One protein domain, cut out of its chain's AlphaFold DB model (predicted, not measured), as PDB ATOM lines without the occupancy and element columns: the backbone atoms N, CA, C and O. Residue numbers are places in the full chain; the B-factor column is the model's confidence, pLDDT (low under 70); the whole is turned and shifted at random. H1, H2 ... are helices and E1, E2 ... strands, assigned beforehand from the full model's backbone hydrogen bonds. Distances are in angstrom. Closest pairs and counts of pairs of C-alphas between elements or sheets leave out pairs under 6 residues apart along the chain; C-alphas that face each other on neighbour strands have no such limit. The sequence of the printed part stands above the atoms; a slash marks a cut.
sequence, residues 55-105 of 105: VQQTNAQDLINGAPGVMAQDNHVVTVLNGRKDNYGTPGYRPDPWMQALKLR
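What this domain is: This is residues 55 to 105 of the 105 residues of an uncharacterized protein of Pseudomonas sp. QC2 (UniProt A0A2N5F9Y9). A strongly twisted antiparallel sheet, in the order E1 E5 E2 E3 E4, has one short helix, H1, over one face. The 51 printed residues run E1 H1 E2 E3 E4 E5, mostly strand, compact, with a radius of gyration of the C-alphas of 9.3 A and spans of 24 by 21 by 16 A. E2 E3 E4 form a meander, successive antiparallel neighbours, and with E5 a Greek key, its first strand beside its fourth.

How they stand to each other: Within hydrogen-bond range, N 56 of E1, residues 55 to 59, is 2.9 A from O 103 of E5, residues 100 to 104. H1, residues 60 to 64, with its O i to N i+4 pair within range, lies over E2, residues 69 to 73, at a height over the sheet of 7.5 A; their closest C-alphas, Leu 63 and Gly 69, are 6.7 A apart. E1, H1 and E2 form a split strand-helix-strand unit, two same-way strands with E5 between them and a right-handed crossover. Across the antiparallel neighbours E2 and E5, N 70 and O 102 are within hydrogen-bond range at 2.8 A. E2 and E3, residues 76 to 81, form a hairpin, with N 71 and O 78 3.0 A apart; E3 and E4, residues 84 to 87, form another, with N 86 and O 79 2.8 A apart.

Where its parts are: E1, 12.7 A, begins at C-alpha 55 (9.913, 44.776, 19.275); H1 spans 6.3 A, E2 13.2 A, E3 15.9 A and E4 8.8 A; E5, 13.7 A, ends at C-alpha 104 (12.753, 41.288, 18.251).

The domain as a whole: The farthest C-alphas, Asp 74 and Arg 105, are 24.9 A apart. The printed part has no cut; E4 to E5 is a long link; no printed residue is under 70 in pLDDT.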
ATOM      1  N   VAL A  55       8.972  44.732  18.157       95.62
ATOM      2  CA  VAL A  55       9.913  44.776  19.275       95.62
ATOM      3  C   VAL A  55       9.206  44.656  20.616       95.62
ATOM      4  O   VAL A  55       8.017  44.943  20.773       95.62
ATOM      5  N   GLN A  56       9.942  44.182  21.609       95.75
ATOM      6  CA  GLN A  56       9.463  44.024  22.972       95.75
ATOM      7  C   GLN A  56      10.555  44.443  23.955       95.75
ATOM      8  O   GLN A  56      11.700  44.013  23.828       95.75
ATOM      9  N   GLN A  57      10.182  45.236  24.963       94.69
ATOM     10  CA  GLN A  57      11.059  45.530  26.097       94.69
ATOM     11  C   GLN A  57      11.452  44.252  26.834       94.69
ATOM     12  O   GLN A  57      10.614  43.395  27.122       94.69
ATOM     13  N   THR A  58      12.739  44.135  27.129       95.12
ATOM     14  CA  THR A  58      13.318  43.026  27.876       95.12
ATOM     15  C   THR A  58      14.577  43.472  28.635       95.12
ATOM     16  O   THR A  58      14.963  44.641  28.599       95.12
ATOM     17  N   ASN A  59      15.224  42.537  29.325       94.06
ATOM     18  CA  ASN A  59      16.536  42.703  29.938       94.06
ATOM     19  C   ASN A  59      17.638  42.224  28.986       94.06
ATOM     20  O   ASN A  59      17.438  41.274  28.226       94.06
ATOM     21  N   ALA A  60      18.836  42.807  29.085       94.69
ATOM     22  CA  ALA A  60      19.994  42.415  28.279       94.69
ATOM     23  C   ALA A  60      20.339  40.917  28.379       94.69
ATOM     24  O   ALA A  60      20.893  40.349  27.437       94.69
ATOM     25  N   GLN A  61      19.955  40.249  29.472       96.19
ATOM     26  CA  GLN A  61      20.121  38.806  29.635       96.19
ATOM     27  C   GLN A  61      19.429  37.982  28.534       96.19
ATOM     28  O   GLN A  61      19.989  36.978  28.099       96.19
ATOM     29  N   ASP A  62      18.272  38.416  28.029       97.06
ATOM     30  CA  ASP A  62      17.608  37.736  26.909       97.06
ATOM     31  C   ASP A  62      18.466  37.795  25.640       97.06
ATOM     32  O   ASP A  62      18.577  36.802  24.917       97.06
ATOM     33  N   LEU A  63      19.113  38.937  25.387       97.12
ATOM     34  CA  LEU A  63      19.988  39.086  24.227       97.12
ATOM     35  C   LEU A  63      21.293  38.316  24.397       97.12
ATOM     36  O   LEU A  63      21.748  37.688  23.444       97.12
ATOM     37  N   ILE A  64      21.856  38.289  25.613       96.81
ATOM     38  CA  ILE A  64      22.999  37.433  25.977       96.81
ATOM     39  C   ILE A  64      22.680  35.959  25.691       96.81
ATOM     40  O   ILE A  64      23.545  35.233  25.205       96.81
ATOM     41  N   ASN A  65      21.440  35.534  25.940       96.81
ATOM     42  CA  ASN A  65      20.966  34.175  25.678       96.81
ATOM     43  C   ASN A  65      20.653  33.907  24.190       96.81
ATOM     44  O   ASN A  65      20.247  32.799  23.848       96.81
ATOM     45  N   GLY A  66      20.859  34.887  23.303       95.56
ATOM     46  CA  GLY A  66      20.778  34.724  21.852       95.56
ATOM     47  C   GLY A  66      19.593  35.413  21.178       95.56
ATOM     48  O   GLY A  66      19.535  35.398  19.951       95.56
ATOM     49  N   ALA A  67      18.678  36.044  21.922       97.25
ATOM     50  CA  ALA A  67      17.599  36.811  21.302       97.25
ATOM     51  C   ALA A  67      18.173  38.031  20.546       97.25
ATOM     52  O   ALA A  67      18.922  38.815  21.133       97.25
ATOM     53  N   PRO A  68      17.848  38.231  19.259       96.44
ATOM     54  CA  PRO A  68      18.313  39.401  18.527       96.44
ATOM     55  C   PRO A  68      17.576  40.662  18.986       96.44
ATOM     56  O   PRO A  68      16.387  40.621  19.314       96.44
ATOM     57  N   GLY A  69      18.260  41.802  18.973       95.69
ATOM     58  CA  GLY A  69      17.645  43.074  19.339       95.69
ATOM     59  C   GLY A  69      18.636  44.214  19.508       95.69
ATOM     60  O   GLY A  69      19.742  44.163  18.975       95.69
ATOM     61  N   VAL A  70      18.233  45.249  20.240       94.38
ATOM     62  CA  VAL A  70      19.034  46.447  20.512       94.38
ATOM     63  C   VAL A  70      19.053  46.773  22.001       94.38
ATOM     64  O   VAL A  70      18.097  46.500  22.726       94.38
ATOM     65  N   MET A  71      20.126  47.398  22.466       92.56
ATOM     66  CA  MET A  71      20.246  47.907  23.833       92.56
ATOM     67  C   MET A  71      21.009  49.228  23.842       92.56
ATOM     68  O   MET A  71      21.807  49.475  22.940       92.56
ATOM     69  N   ALA A  72      20.797  50.054  24.865       87.94
ATOM     70  CA  ALA A  72      21.663  51.197  25.138       87.94
ATOM     71  C   ALA A  72      22.703  50.818  26.195       87.94
ATOM     72  O   ALA A  72      22.346  50.273  27.237       87.94
ATOM     73  N   GLN A  73      23.974  51.109  25.935       85.31
ATOM     74  CA  GLN A  73      25.082  50.964  26.878       85.31
ATOM     75  C   GLN A  73      26.147  52.016  26.569       85.31
ATOM     76  O   GLN A  73      26.396  52.294  25.401       85.31
ATOM     77  N   ASP A  74      26.776  52.597  27.593       82.38
ATOM     78  CA  ASP A  74      27.888  53.548  27.430       82.38
ATOM     79  C   ASP A  74      27.542  54.744  26.513       82.38
ATOM     80  O   ASP A  74      28.343  55.154  25.678       82.38
ATOM     81  N   ASN A  75      26.322  55.287  26.645       78.94
ATOM     82  CA  ASN A  75      25.755  56.336  25.777       78.94
ATOM     83  C   ASN A  75      25.670  55.963  24.284       78.94
ATOM     84  O   ASN A  75      25.663  56.839  23.424       78.94
ATOM     85  N   HIS A  76      25.578  54.671  23.965       80.50
ATOM     86  CA  HIS A  76      25.485  54.183  22.596       80.50
ATOM     87  C   HIS A  76      24.402  53.107  22.464       80.50
ATOM     88  O   HIS A  76      24.301  52.202  23.296       80.50
ATOM     89  N   VAL A  77      23.584  53.185  21.412       86.75
ATOM     90  CA  VAL A  77      22.643  52.110  21.067       86.75
ATOM     91  C   VAL A  77      23.354  51.119  20.159       86.75
ATOM     92  O   VAL A  77      23.904  51.485  19.127       86.75
ATOM     93  N   VAL A  78      23.333  49.849  20.543       90.19
ATOM     94  CA  VAL A  78      23.997  48.766  19.817       90.19
ATOM     95  C   VAL A  78      23.009  47.667  19.484       90.19
ATOM     96  O   VAL A  78      22.158  47.307  20.299       90.19
ATOM     97  N   THR A  79      23.166  47.092  18.298       93.31
ATOM     98  CA  THR A  79      22.529  45.822  17.947       93.31
ATOM     99  C   THR A  79      23.238  44.694  18.690       93.31
ATOM    100  O   THR A  79      24.459  44.711  18.830       93.31
ATOM    101  N   VAL A  80      22.496  43.697  19.158       95.94
ATOM    102  CA  VAL A  80      23.041  42.461  19.727       95.94
ATOM    103  C   VAL A  80      22.513  41.291  18.916       95.94
ATOM    104  O   VAL A  80      21.305  41.141  18.732       95.94
ATOM    105  N   LEU A  81      23.433  40.460  18.436       95.88
ATOM    106  CA  LEU A  81      23.151  39.258  17.660       95.88
ATOM    107  C   LEU A  81      23.922  38.097  18.283       95.88
ATOM    108  O   LEU A  81      25.108  38.229  18.589       95.88
ATOM    109  N   ASN A  82      23.261  36.953  18.476       95.50
ATOM    110  CA  ASN A  82      23.887  35.734  19.003       95.50
ATOM    111  C   ASN A  82      24.683  35.966  20.308       95.50
ATOM    112  O   ASN A  82      25.800  35.470  20.465       95.50
ATOM    113  N   GLY A  83      24.145  36.773  21.229       96.50
ATOM    114  CA  GLY A  83      24.786  37.055  22.519       96.50
ATOM    115  C   GLY A  83      25.943  38.055  22.488       96.50
ATOM    116  O   GLY A  83      26.604  38.246  23.512       96.50
ATOM    117  N   ARG A  84      26.210  38.708  21.351       96.56
ATOM    118  CA  ARG A  84      27.306  39.676  21.198       96.56
ATOM    119  C   ARG A  84      26.829  40.993  20.613       96.56
ATOM    120  O   ARG A  84      26.017  41.005  19.692       96.56
ATOM    121  N   LYS A  85      27.365  42.098  21.138       95.38
ATOM    122  CA  LYS A  85      27.189  43.424  20.537       95.38
ATOM    123  C   LYS A  85      27.751  43.395  19.117       95.38
ATOM    124  O   LYS A  85      28.836  42.853  18.911       95.38
ATOM    125  N   ASP A  86      27.038  43.966  18.158       93.25
ATOM    126  CA  ASP A  86      27.609  44.267  16.852       93.25
ATOM    127  C   ASP A  86      28.656  45.371  17.017       93.25
ATOM    128  O   ASP A  86      28.440  46.364  17.714       93.25
ATOM    129  N   ASN A  87      29.814  45.167  16.405       90.50
ATOM    130  CA  ASN A  87      30.900  46.126  16.347       90.50
ATOM    131  C   ASN A  87      31.186  46.430  14.878       90.50
ATOM    132  O   ASN A  87      32.094  45.850  14.275       90.50
ATOM    133  N   TYR A  88      30.359  47.302  14.303       86.56
ATOM    134  CA  TYR A  88      30.463  47.763  12.919       86.56
ATOM    135  C   TYR A  88      30.507  46.605  11.904       86.56
ATOM    136  O   TYR A  88      31.339  46.582  10.997       86.56
ATOM    137  N   GLY A  89      29.618  45.620  12.073       87.06
ATOM    138  CA  GLY A  89      29.518  44.438  11.210       87.06
ATOM    139  C   GLY A  89      30.410  43.261  11.610       87.06
ATOM    140  O   GLY A  89      30.476  42.268  10.884       87.06
ATOM    141  N   THR A  90      31.093  43.338  12.756       91.62
ATOM    142  CA  THR A  90      31.854  42.221  13.337       91.62
ATOM    143  C   THR A  90      31.347  41.874  14.738       91.62
ATOM    144  O   THR A  90      30.833  42.751  15.433       91.62
ATOM    145  N   PRO A  91      31.484  40.619  15.209       93.12
ATOM    146  CA  PRO A  91      31.107  40.273  16.576       93.12
ATOM    147  C   PRO A  91      31.974  41.011  17.603       93.12
ATOM    148  O   PRO A  91      33.184  40.798  17.678       93.12
ATOM    149  N   GLY A  92      31.342  41.839  18.426       93.19
ATOM    150  CA  GLY A  92      31.965  42.570  19.520       93.19
ATOM    151  C   GLY A  92      31.892  41.839  20.862       93.19
ATOM    152  O   GLY A  92      31.869  40.607  20.955       93.19
ATOM    153  N   TYR A  93      31.875  42.636  21.930       92.50
ATOM    154  CA  TYR A  93      31.887  42.158  23.312       92.50
ATOM    155  C   TYR A  93      30.517  41.673  23.788       92.50
ATOM    156  O   TYR A  93      29.471  42.002  23.222       92.50
ATOM    157  N   ARG A  94      30.532  40.909  24.882       94.75
ATOM    158  CA  ARG A  94      29.317  40.528  25.605       94.75
ATOM    159  C   ARG A  94      28.600  41.795  26.124       94.75
ATOM    160  O   ARG A  94      29.283  42.693  26.619       94.75
ATOM    161  N   PRO A  95      27.262  41.875  26.011       94.56
ATOM    162  CA  PRO A  95      26.449  42.899  26.669       94.56
ATOM    163  C   PRO A  95      26.661  42.986  28.185       94.56
ATOM    164  O   PRO A  95      26.900  41.960  28.828       94.56
ATOM    165  N   ASP A  96      26.485  44.176  28.761       93.62
ATOM    166  CA  ASP A  96      26.267  44.312  30.204       93.62
ATOM    167  C   ASP A  96      24.894  43.704  30.574       93.62
ATOM    168  O   ASP A  96      23.875  44.120  30.013       93.62
ATOM    169  N   PRO A  97      24.839  42.699  31.472       93.56
ATOM    170  CA  PRO A  97      23.610  41.976  31.795       93.56
ATOM    171  C   PRO A  97      22.548  42.817  32.516       93.56
ATOM    172  O   PRO A  97      21.388  42.404  32.544       93.56
ATOM    173  N   TRP A  98      22.911  43.968  33.086       91.94
ATOM    174  CA  TRP A  98      22.012  44.792  33.901       91.94
ATOM    175  C   TRP A  98      21.290  45.886  33.113       91.94
ATOM    176  O   TRP A  98      20.512  46.651  33.683       91.94
ATOM    177  N   MET A  99      21.522  45.961  31.805       92.00
ATOM    178  CA  MET A  99      20.924  46.985  30.956       92.00
ATOM    179  C   MET A  99      19.523  46.590  30.483       92.00
ATOM    180  O   MET A  99      19.220  45.418  30.240       92.00
ATOM    181  N   GLN A 100      18.674  47.598  30.291       92.50
ATOM    182  CA  GLN A 100      17.419  47.432  29.565       92.50
ATOM    183  C   GLN A 100      17.681  47.273  28.069       92.50
ATOM    184  O   GLN A 100      18.648  47.804  27.519       92.50
ATOM    185  N   ALA A 101      16.787  46.551  27.403       94.94
ATOM    186  CA  ALA A 101      16.908  46.278  25.987       94.94
ATOM    187  C   ALA A 101      15.548  46.128  25.300       94.94
ATOM    188  O   ALA A 101      14.492  46.049  25.929       94.94
ATOM    189  N   LEU A 102      15.596  46.056  23.976       96.69
ATOM    190  CA  LEU A 102      14.495  45.644  23.123       96.69
ATOM    191  C   LEU A 102      14.932  44.388  22.381       96.69
ATOM    192  O   LEU A 102      15.959  44.410  21.707       96.69
ATOM    193  N   LYS A 103      14.152  43.314  22.464       96.81
ATOM    194  CA  LYS A 103      14.322  42.149  21.588       96.81
ATOM    195  C   LYS A 103      13.326  42.198  20.440       96.81
ATOM    196  O   LYS A 103      12.241  42.769  20.585       96.81
ATOM    197  N   LEU A 104      13.697  41.596  19.318       94.81
ATOM    198  CA  LEU A 104      12.753  41.288  18.251       94.81
ATOM    199  C   LEU A 104      11.725  40.272  18.770       94.81
ATOM    200  O   LEU A 104      12.062  39.407  19.586       94.81
ATOM    201  N   ARG A 105      10.473  40.430  18.337       92.06
ATOM    202  CA  ARG A 105       9.389  39.476  18.601       92.06
ATOM    203  C   ARG A 105       9.436  38.289  17.652       92.06
ATOM    204  O   ARG A 105       9.816  38.497  16.478       92.06
TER     205      ARG A 105